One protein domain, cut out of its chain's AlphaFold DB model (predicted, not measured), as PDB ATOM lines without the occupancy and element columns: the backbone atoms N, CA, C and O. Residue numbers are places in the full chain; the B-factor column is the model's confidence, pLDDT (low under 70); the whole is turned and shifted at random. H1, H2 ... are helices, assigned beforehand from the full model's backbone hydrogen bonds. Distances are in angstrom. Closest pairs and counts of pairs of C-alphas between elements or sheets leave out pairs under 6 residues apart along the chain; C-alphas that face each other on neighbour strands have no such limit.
ATOM      1  N   VAL A   2     177.920 -88.075 372.680       25.39
ATOM      2  CA  VAL A   2     177.993 -89.531 372.500       25.39
ATOM      3  C   VAL A   2     179.290 -90.036 373.135       25.39
ATOM      4  O   VAL A   2     180.373 -89.594 372.761       25.39
ATOM      5  N   ALA A   3     179.174 -90.929 374.118       24.16
ATOM      6  CA  ALA A   3     180.313 -91.599 374.733       24.16
ATOM      7  C   ALA A   3     181.081 -92.382 373.658       24.16
ATOM      8  O   ALA A   3     180.513 -93.241 372.983       24.16
ATOM      9  N   ALA A   4     182.365 -92.066 373.484       27.02
ATOM     10  CA  ALA A   4     183.233 -92.738 372.530       27.02
ATOM     11  C   ALA A   4     183.262 -94.249 372.820       27.02
ATOM     12  O   ALA A   4     183.730 -94.682 373.876       27.02
ATOM     13  N   ALA A   5     182.747 -95.046 371.880       33.16
ATOM     14  CA  ALA A   5     182.810 -96.499 371.923       33.16
ATOM     15  C   ALA A   5     184.282 -96.931 371.995       33.16
ATOM     16  O   ALA A   5     185.063 -96.752 371.059       33.16
ATOM     17  N   ARG A   6     184.677 -97.457 373.152       37.12
ATOM     18  CA  ARG A   6     186.034 -97.922 373.424       37.12
ATOM     19  C   ARG A   6     186.305 -99.145 372.534       37.12
ATOM     20  O   ARG A   6     185.550-100.111 372.591       37.12
ATOM     21  N   LYS A   7     187.342 -99.077 371.688       38.75
ATOM     22  CA  LYS A   7     187.724-100.144 370.741       38.75
ATOM     23  C   LYS A   7     187.909-101.479 371.475       38.75
ATOM     24  O   LYS A   7     188.690-101.548 372.422       38.75
ATOM     25  N   VAL A   8     187.223-102.520 371.011       43.03
ATOM     26  CA  VAL A   8     187.387-103.908 371.462       43.03
ATOM     27  C   VAL A   8     188.348-104.573 370.477       43.03
ATOM     28  O   VAL A   8     187.993-104.728 369.315       43.03
ATOM     29  N   GLY A   9     189.584-104.884 370.881       44.66
ATOM     30  CA  GLY A   9     190.545-105.597 370.017       44.66
ATOM     31  C   GLY A   9     190.811-104.945 368.648       44.66
ATOM     32  O   GLY A   9     190.987-105.636 367.655       44.66
ATOM     33  N   GLY A  10     190.751-103.610 368.551       45.09
ATOM     34  CA  GLY A  10     190.889-102.893 367.274       45.09
ATOM     35  C   GLY A  10     189.632-102.867 366.388       45.09
ATOM     36  O   GLY A  10     189.602-102.103 365.426       45.09
ATOM     37  N   LEU A  11     188.568-103.594 366.742       53.00
ATOM     38  CA  LEU A  11     187.286-103.604 366.037       53.00
ATOM     39  C   LEU A  11     186.278-102.663 366.724       53.00
ATOM     40  O   LEU A  11     186.143-102.622 367.951       53.00
ATOM     41  N   VAL A  12     185.580-101.857 365.919       56.59
ATOM     42  CA  VAL A  12     184.510-100.964 366.390       56.59
ATOM     43  C   VAL A  12     183.259-101.812 366.649       56.59
ATOM     44  O   VAL A  12     182.821-102.510 365.729       56.59
ATOM     45  N   PRO A  13     182.674-101.781 367.864       57.62
ATOM     46  CA  PRO A  13     181.445-102.510 368.144       57.62
ATOM     47  C   PRO A  13     180.336-102.074 367.178       57.62
ATOM     48  O   PRO A  13     180.146-100.872 366.972       57.62
ATOM     49  N   PRO A  14     179.595-103.014 366.576       63.22
ATOM     50  CA  PRO A  14     178.506-102.666 365.678       63.22
ATOM     51  C   PRO A  14     177.387-101.949 366.444       63.22
ATOM     52  O   PRO A  14     177.099-102.271 367.600       63.22
ATOM     53  N   ALA A  15     176.724-100.986 365.797       66.94
ATOM     54  CA  ALA A  15     175.573-100.304 366.385       66.94
ATOM     55  C   ALA A  15     174.470-101.318 366.745       66.94
ATOM     56  O   ALA A  15     174.218-102.270 365.993       66.94
ATOM     57  N   ARG A  16     173.808-101.119 367.894       59.94
ATOM     58  CA  ARG A  16     172.719-101.996 368.362       59.94
ATOM     59  C   ARG A  16     171.661-102.154 367.260       59.94
ATOM     60  O   ARG A  16     171.252-101.175 366.651       59.94
ATOM     61  N   GLY A  17     171.237-103.392 367.006       61.22
ATOM     62  CA  GLY A  17     170.232-103.717 365.982       61.22
ATOM     63  C   GLY A  17     170.781-103.985 364.573       61.22
ATOM     64  O   GLY A  17     170.048-104.494 363.731       61.22
ATOM     65  N   THR A  18     172.067-103.742 364.307       64.62
ATOM     66  CA  THR A  18     172.690-104.121 363.025       64.62
ATOM     67  C   THR A  18     173.050-105.613 362.997       64.62
ATOM     68  O   THR A  18     173.218-106.235 364.048       64.62
ATOM     69  N   ARG A  19     173.167-106.234 361.812       65.25
ATOM     70  CA  ARG A  19     173.593-107.643 361.647       65.25
ATOM     71  C   ARG A  19     174.836-107.722 360.747       65.25
ATOM     72  O   ARG A  19     174.708-108.018 359.562       65.25
ATOM     73  N   PRO A  20     176.036-107.447 361.288       73.12
ATOM     74  CA  PRO A  20     177.272-107.491 360.511       73.12
ATOM     75  C   PRO A  20     177.541-108.899 359.974       73.12
ATOM     76  O   PRO A  20     177.330-109.883 360.690       73.12
ATOM     77  N   ARG A  21     178.068-109.004 358.746       72.69
ATOM     78  CA  ARG A  21     178.475-110.293 358.151       72.69
ATOM     79  C   ARG A  21     179.548-111.008 358.987       72.69
ATOM     80  O   ARG A  21     179.542-112.229 359.066       72.69
ATOM     81  N   ASN A  22     180.400-110.262 359.693       83.25
ATOM     82  CA  ASN A  22     181.477-110.767 360.556       83.25
ATOM     83  C   ASN A  22     181.083-110.915 362.043       83.25
ATOM     84  O   ASN A  22     181.945-110.904 362.921       83.25
ATOM     85  N   ARG A  23     179.787-111.059 362.362       87.12
ATOM     86  CA  ARG A  23     179.296-111.115 363.755       87.12
ATOM     87  C   ARG A  23     179.992-112.173 364.618       87.12
ATOM     88  O   ARG A  23     180.280-111.895 365.776       87.12
ATOM     89  N   ARG A  24     180.277-113.362 364.076       90.12
ATOM     90  CA  ARG A  24     180.971-114.426 364.824       90.12
ATOM     91  C   ARG A  24     182.364-113.976 365.283       90.12
ATOM     92  O   ARG A  24     182.664-114.110 366.462       90.12
ATOM     93  N   ALA A  25     183.156-113.388 364.388       87.38
ATOM     94  CA  ALA A  25     184.496-112.887 364.698       87.38
ATOM     95  C   ALA A  25     184.465-111.758 365.745       87.38
ATOM     96  O   ALA A  25     185.266-111.752 366.673       87.38
ATOM     97  N   LEU A  26     183.484-110.850 365.660       89.50
ATOM     98  CA  LEU A  26     183.301-109.785 366.658       89.50
ATOM     99  C   LEU A  26     183.017-110.340 368.061       89.50
ATOM    100  O   LEU A  26     183.547-109.825 369.043       89.50
ATOM    101  N   ILE A  27     182.197-111.392 368.158       92.94
ATOM    102  CA  ILE A  27     181.919-112.065 369.433       92.94
ATOM    103  C   ILE A  27     183.192-112.700 369.995       92.94
ATOM    104  O   ILE A  27     183.467-112.530 371.180       92.94
ATOM    105  N   LEU A  28     183.955-113.416 369.164       92.00
ATOM    106  CA  LEU A  28     185.191-114.081 369.588       92.00
ATOM    107  C   LEU A  28     186.226-113.067 370.087       92.00
ATOM    108  O   LEU A  28     186.731-113.225 371.194       92.00
ATOM    109  N   ALA A  29     186.454-111.979 369.347       88.00
ATOM    110  CA  ALA A  29     187.374-110.915 369.751       88.00
ATOM    111  C   ALA A  29     186.953-110.244 371.074       88.00
ATOM    112  O   ALA A  29     187.780-110.019 371.958       88.00
ATOM    113  N   ALA A  30     185.657-109.959 371.248       91.56
ATOM    114  CA  ALA A  30     185.145-109.386 372.493       91.56
ATOM    115  C   ALA A  30     185.277-110.343 373.682       91.56
ATOM    116  O   ALA A  30     185.643-109.921 374.780       91.56
ATOM    117  N   ALA A  31     184.994-111.628 373.464       92.19
ATOM    118  CA  ALA A  31     185.150-112.658 374.478       92.19
ATOM    119  C   ALA A  31     186.622-112.828 374.883       92.19
ATOM    120  O   ALA A  31     186.908-112.850 376.077       92.19
ATOM    121  N   ALA A  32     187.549-112.875 373.920       88.75
ATOM    122  CA  ALA A  32     188.986-112.992 374.164       88.75
ATOM    123  C   ALA A  32     189.510-111.859 375.065       88.75
ATOM    124  O   ALA A  32     190.093-112.118 376.118       88.75
ATOM    125  N   GLU A  33     189.205-110.609 374.712       86.81
ATOM    126  CA  GLU A  33     189.599-109.420 375.478       86.81
ATOM    127  C   GLU A  33     188.991-109.412 376.892       86.81
ATOM    128  O   GLU A  33     189.684-109.154 377.883       86.81
ATOM    129  N   LEU A  34     187.690-109.706 377.017       90.19
ATOM    130  CA  LEU A  34     187.015-109.706 378.316       90.19
ATOM    131  C   LEU A  34     187.545-110.813 379.227       90.19
ATOM    132  O   LEU A  34     187.877-110.525 380.380       90.19
ATOM    133  N   PHE A  35     187.667-112.044 378.720       87.81
ATOM    134  CA  PHE A  35     188.228-113.160 379.479       87.81
ATOM    135  C   PHE A  35     189.670-112.879 379.896       87.81
ATOM    136  O   PHE A  35     190.031-113.141 381.040       87.81
ATOM    137  N   HIS A  36     190.485-112.286 379.022       82.75
ATOM    138  CA  HIS A  36     191.872-111.968 379.348       82.75
ATOM    139  C   HIS A  36     191.983-110.919 380.457       82.75
ATOM    140  O   HIS A  36     192.787-111.054 381.382       82.75
ATOM    141  N   ARG A  37     191.181-109.852 380.375       82.94
ATOM    142  CA  ARG A  37     191.304-108.710 381.287       82.94
ATOM    143  C   ARG A  37     190.621-108.894 382.625       82.94
ATOM    144  O   ARG A  37     191.136-108.393 383.623       82.94
ATOM    145  N   ARG A  38     189.440-109.507 382.629       82.25
ATOM    146  CA  ARG A  38     188.627-109.682 383.839       82.25
ATOM    147  C   ARG A  38     188.754-111.088 384.422       82.25
ATOM    148  O   ARG A  38     188.346-111.283 385.552       82.25
ATOM    149  N   GLY A  39     189.367-112.024 383.697       78.00
ATOM    150  CA  GLY A  39     189.385-113.439 384.054       78.00
ATOM    151  C   GLY A  39     188.151-114.151 383.509       78.00
ATOM    152  O   GLY A  39     187.077-113.563 383.370       78.00
ATOM    153  N   TYR A  40     188.290-115.436 383.183       82.12
ATOM    154  CA  TYR A  40     187.170-116.198 382.637       82.12
ATOM    155  C   TYR A  40     186.033-116.323 383.648       82.12
ATOM    156  O   TYR A  40     184.885-116.125 383.265       82.12
ATOM    157  N   ALA A  41     186.316-116.605 384.925       78.56
ATOM    158  CA  ALA A  41     185.291-116.805 385.956       78.56
ATOM    159  C   ALA A  41     184.332-115.605 386.090       78.56
ATOM    160  O   ALA A  41     183.117-115.804 386.064       78.56
ATOM    161  N   ASP A  42     184.871-114.384 386.089       82.25
ATOM    162  CA  ASP A  42     184.139-113.143 386.382       82.25
ATOM    163  C   ASP A  42     183.333-112.578 385.197       82.25
ATOM    164  O   ASP A  42     182.578-111.622 385.360       82.25
ATOM    165  N   VAL A  43     183.473-113.142 383.992       89.88
ATOM    166  CA  VAL A  43     182.778-112.665 382.780       89.88
ATOM    167  C   VAL A  43     181.571-113.537 382.459       89.88
ATOM    168  O   VAL A  43     181.703-114.727 382.182       89.88
ATOM    169  N   GLY A  44     180.372-112.967 382.430       91.81
ATOM    170  CA  GLY A  44     179.152-113.641 381.995       91.81
ATOM    171  C   GLY A  44     178.898-113.540 380.487       91.81
ATOM    172  O   GLY A  44     179.391-112.654 379.792       91.81
ATOM    173  N   MET A  45     178.022-114.410 379.968       93.94
ATOM    174  CA  MET A  45     177.536-114.326 378.577       93.94
ATOM    175  C   MET A  45     176.834-112.986 378.287       93.94
ATOM    176  O   MET A  45     176.876-112.484 377.165       93.94
ATOM    177  N   ARG A  46     176.207-112.380 379.304       92.38
ATOM    178  CA  ARG A  46     175.558-111.067 379.192       92.38
ATOM    179  C   ARG A  46     176.564-109.948 378.926       92.38
ATOM    180  O   ARG A  46     176.304-109.135 378.048       92.38
ATOM    181  N   ASP A  47     177.701-109.958 379.621       93.56
ATOM    182  CA  ASP A  47     178.757-108.952 379.459       93.56
ATOM    183  C   ASP A  47     179.312-108.958 378.032       93.56
ATOM    184  O   ASP A  47     179.520-107.912 377.422       93.56
ATOM    185  N   ILE A  48     179.499-110.157 377.471       93.94
ATOM    186  CA  ILE A  48     179.978-110.340 376.099       93.94
ATOM    187  C   ILE A  48     178.928-109.851 375.102       93.94
ATOM    188  O   ILE A  48     179.258-109.109 374.181       93.94
ATOM    189  N   ALA A  49     177.659-110.233 375.288       92.38
ATOM    190  CA  ALA A  49     176.570-109.795 374.418       92.38
ATOM    191  C   ALA A  49     176.437-108.264 374.410       92.38
ATOM    192  O   ALA A  49     176.318-107.665 373.341       92.38
ATOM    193  N   GLU A  50     176.530-107.630 375.580       91.38
ATOM    194  CA  GLU A  50     176.517-106.177 375.710       91.38
ATOM    195  C   GLU A  50     177.706-105.527 374.992       91.38
ATOM    196  O   GLU A  50     177.503-104.573 374.236       91.38
ATOM    197  N   ALA A  51     178.913-106.080 375.147       90.31
ATOM    198  CA  ALA A  51     180.127-105.569 374.509       90.31
ATOM    199  C   ALA A  51     180.051-105.551 372.973       90.31
ATOM    200  O   ALA A  51     180.674-104.699 372.340       90.31
ATOM    201  N   VAL A  52     179.262-106.446 372.366       90.38
ATOM    202  CA  VAL A  52     179.036-106.487 370.909       90.38
ATOM    203  C   VAL A  52     177.666-105.947 370.477       90.38
ATOM    204  O   VAL A  52     177.263-106.137 369.328       90.38
ATOM    205  N   GLY A  53     176.928-105.285 371.374       86.31
ATOM    206  CA  GLY A  53     175.647-104.651 371.052       86.31
ATOM    207  C   GLY A  53     174.514-105.633 370.727       86.31
ATOM    208  O   GLY A  53     173.641-105.325 369.913       86.31
ATOM    209  N   MET A  54     174.522-106.821 371.337       87.56
ATOM    210  CA  MET A  54     173.562-107.904 371.114       87.56
ATOM    211  C   MET A  54     172.732-108.219 372.365       87.56
ATOM    212  O   MET A  54     173.171-108.027 373.495       87.56
ATOM    213  N   GLY A  55     171.538-108.786 372.166       87.06
ATOM    214  CA  GLY A  55     170.782-109.409 373.255       87.06
ATOM    215  C   GLY A  55     171.406-110.752 373.685       87.06
ATOM    216  O   GLY A  55     171.884-111.485 372.813       87.06
ATOM    217  N   PRO A  56     171.360-111.138 374.977       86.00
ATOM    218  CA  PRO A  56     171.943-112.398 375.461       86.00
ATOM    219  C   PRO A  56     171.451-113.641 374.708       86.00
ATOM    220  O   PRO A  56     172.249-114.504 374.351       86.00
ATOM    221  N   SER A  57     170.160-113.707 374.366       87.56
ATOM    222  CA  SER A  57     169.588-114.831 373.606       87.56
ATOM    223  C   SER A  57     170.154-114.949 372.186       87.56
ATOM    224  O   SER A  57     170.229-116.048 371.644       87.56
ATOM    225  N   ALA A  58     170.585-113.840 371.570       87.75
ATOM    226  CA  ALA A  58     171.224-113.868 370.255       87.75
ATOM    227  C   ALA A  58     172.644-114.451 370.324       87.75
ATOM    228  O   ALA A  58     173.066-115.122 369.385       87.75
ATOM    229  N   LEU A  59     173.359-114.249 371.437       91.25
ATOM    230  CA  LEU A  59     174.682-114.838 371.658       91.25
ATOM    231  C   LEU A  59     174.604-116.371 371.741       91.25
ATOM    232  O   LEU A  59     175.410-117.055 371.108       91.25
ATOM    233  N   TYR A  60     173.590-116.907 372.429       91.88
ATOM    234  CA  TYR A  60     173.385-118.356 372.551       91.88
ATOM    235  C   TYR A  60     173.095-119.066 371.220       91.88
ATOM    236  O   TYR A  60     173.392-120.250 371.082       91.88
ATOM    237  N   ARG A  61     172.600-118.348 370.200       89.81
ATOM    238  CA  ARG A  61     172.450-118.893 368.836       89.81
ATOM    239  C   ARG A  61     173.790-119.138 368.138       89.81
ATOM    240  O   ARG A  61     173.851-119.943 367.218       89.81
ATOM    241  N   HIS A  62     174.847-118.430 368.540       90.62
ATOM    242  CA  HIS A  62     176.194-118.606 367.994       90.62
ATOM    243  C   HIS A  62     177.038-119.574 368.829       90.62
ATOM    244  O   HIS A  62     177.860-120.306 368.275       90.62
ATOM    245  N   PHE A  63     176.846-119.569 370.152       93.69
ATOM    246  CA  PHE A  63     177.625-120.370 371.090       93.69
ATOM    247  C   PHE A  63     176.723-120.939 372.184       93.69
ATOM    248  O   PHE A  63     176.149-120.192 372.970       93.69
ATOM    249  N   ARG A  64     176.652-122.272 372.272       91.06
ATOM    250  CA  ARG A  64     175.761-122.987 373.205       91.06
ATOM    251  C   ARG A  64     176.015-122.690 374.687       91.06
ATOM    252  O   ARG A  64     175.113-122.828 375.502       91.06
TER     253      ARG A  64
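AT A GLANCE: This is residues 2 to 64 of the 516 residues of the protein "TetR family transcriptional regulator" of Streptomyces sp. SID5474 (UniProt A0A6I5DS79). The longest helix, H1, is crossed near its middle and almost at right angles by the shorter H2, and the small H3 packs on H2 while staying just out of contact with H1. A long tail without any named element, residues 2 to 22, winds along the outside of this small helix cluster before it leads into H1. The printed part has 63 residues, with three named helices in the order H1, H2, H3 along the chain and no named strand. The class is all helix, though the named helices hold 28 of the 63 printed residues, which is under half. The whole is compact, with a radius of gyration of the C-alphas of 11.1 A, and the C-alphas span 29 by 27 by 18 A along their three main axes.

IN THESE COORDINATES: H1 is the longest helix, residues 23 to 38, and measures 22.2 A from first to last C-alpha. It begins with C-alpha 23 at (179.296, -111.115, 363.755) and ends with C-alpha 38 at (188.627, -109.682, 383.839). H2, residues 45 to 51, measures 10.0 A. H3, residues 56 to 60, is the shortest at 6.8 A, and its last C-alpha, that of Tyr 60, stands at (173.385, -118.356, 372.551). Before H1 lie residues 2 to 22, whose C-alphas are 8 to 20 A from the mean of the C-alphas.

HOW THE PARTS SIT: H1 touches H2 with residues 27 to 34 alone. Their closest C-alphas are those of Ala 31 and Ile 48, 5.9 A apart. The lines of H1 and H2 are about perpendicular, at 75 degrees, and their centres are 9.4 A apart. H2 touches H3 as well, with 7 pairs of C-alphas within 8 A. The closest C-alphas of H2 and H3 are those of Arg 46 and Pro 56, 5.4 A apart, and the centres are 8.9 A apart. H1 and H3 are apart, but only just: their closest C-alphas are 8.1 A apart. In H1, H2 and H3 every O i to N i+4 pair is within hydrogen-bond range.

THE WHOLE: The two C-alphas farthest apart are those of Val 2 and Arg 64, the first and last printed residues, at 33.5 A. The printed part, residues 2 to 64, has no cut. The link from H1 to H2 is short, with 6 residues, and the link from H2 to H3 is tight, with 4 residues. The mean pLDDT of the printed part is 76.5. The model's confidence is low, under 70, in 18 residues, namely residues 2 to 19, while the mean pLDDT is 88 in H1, 93 in H2 and 89 in H3.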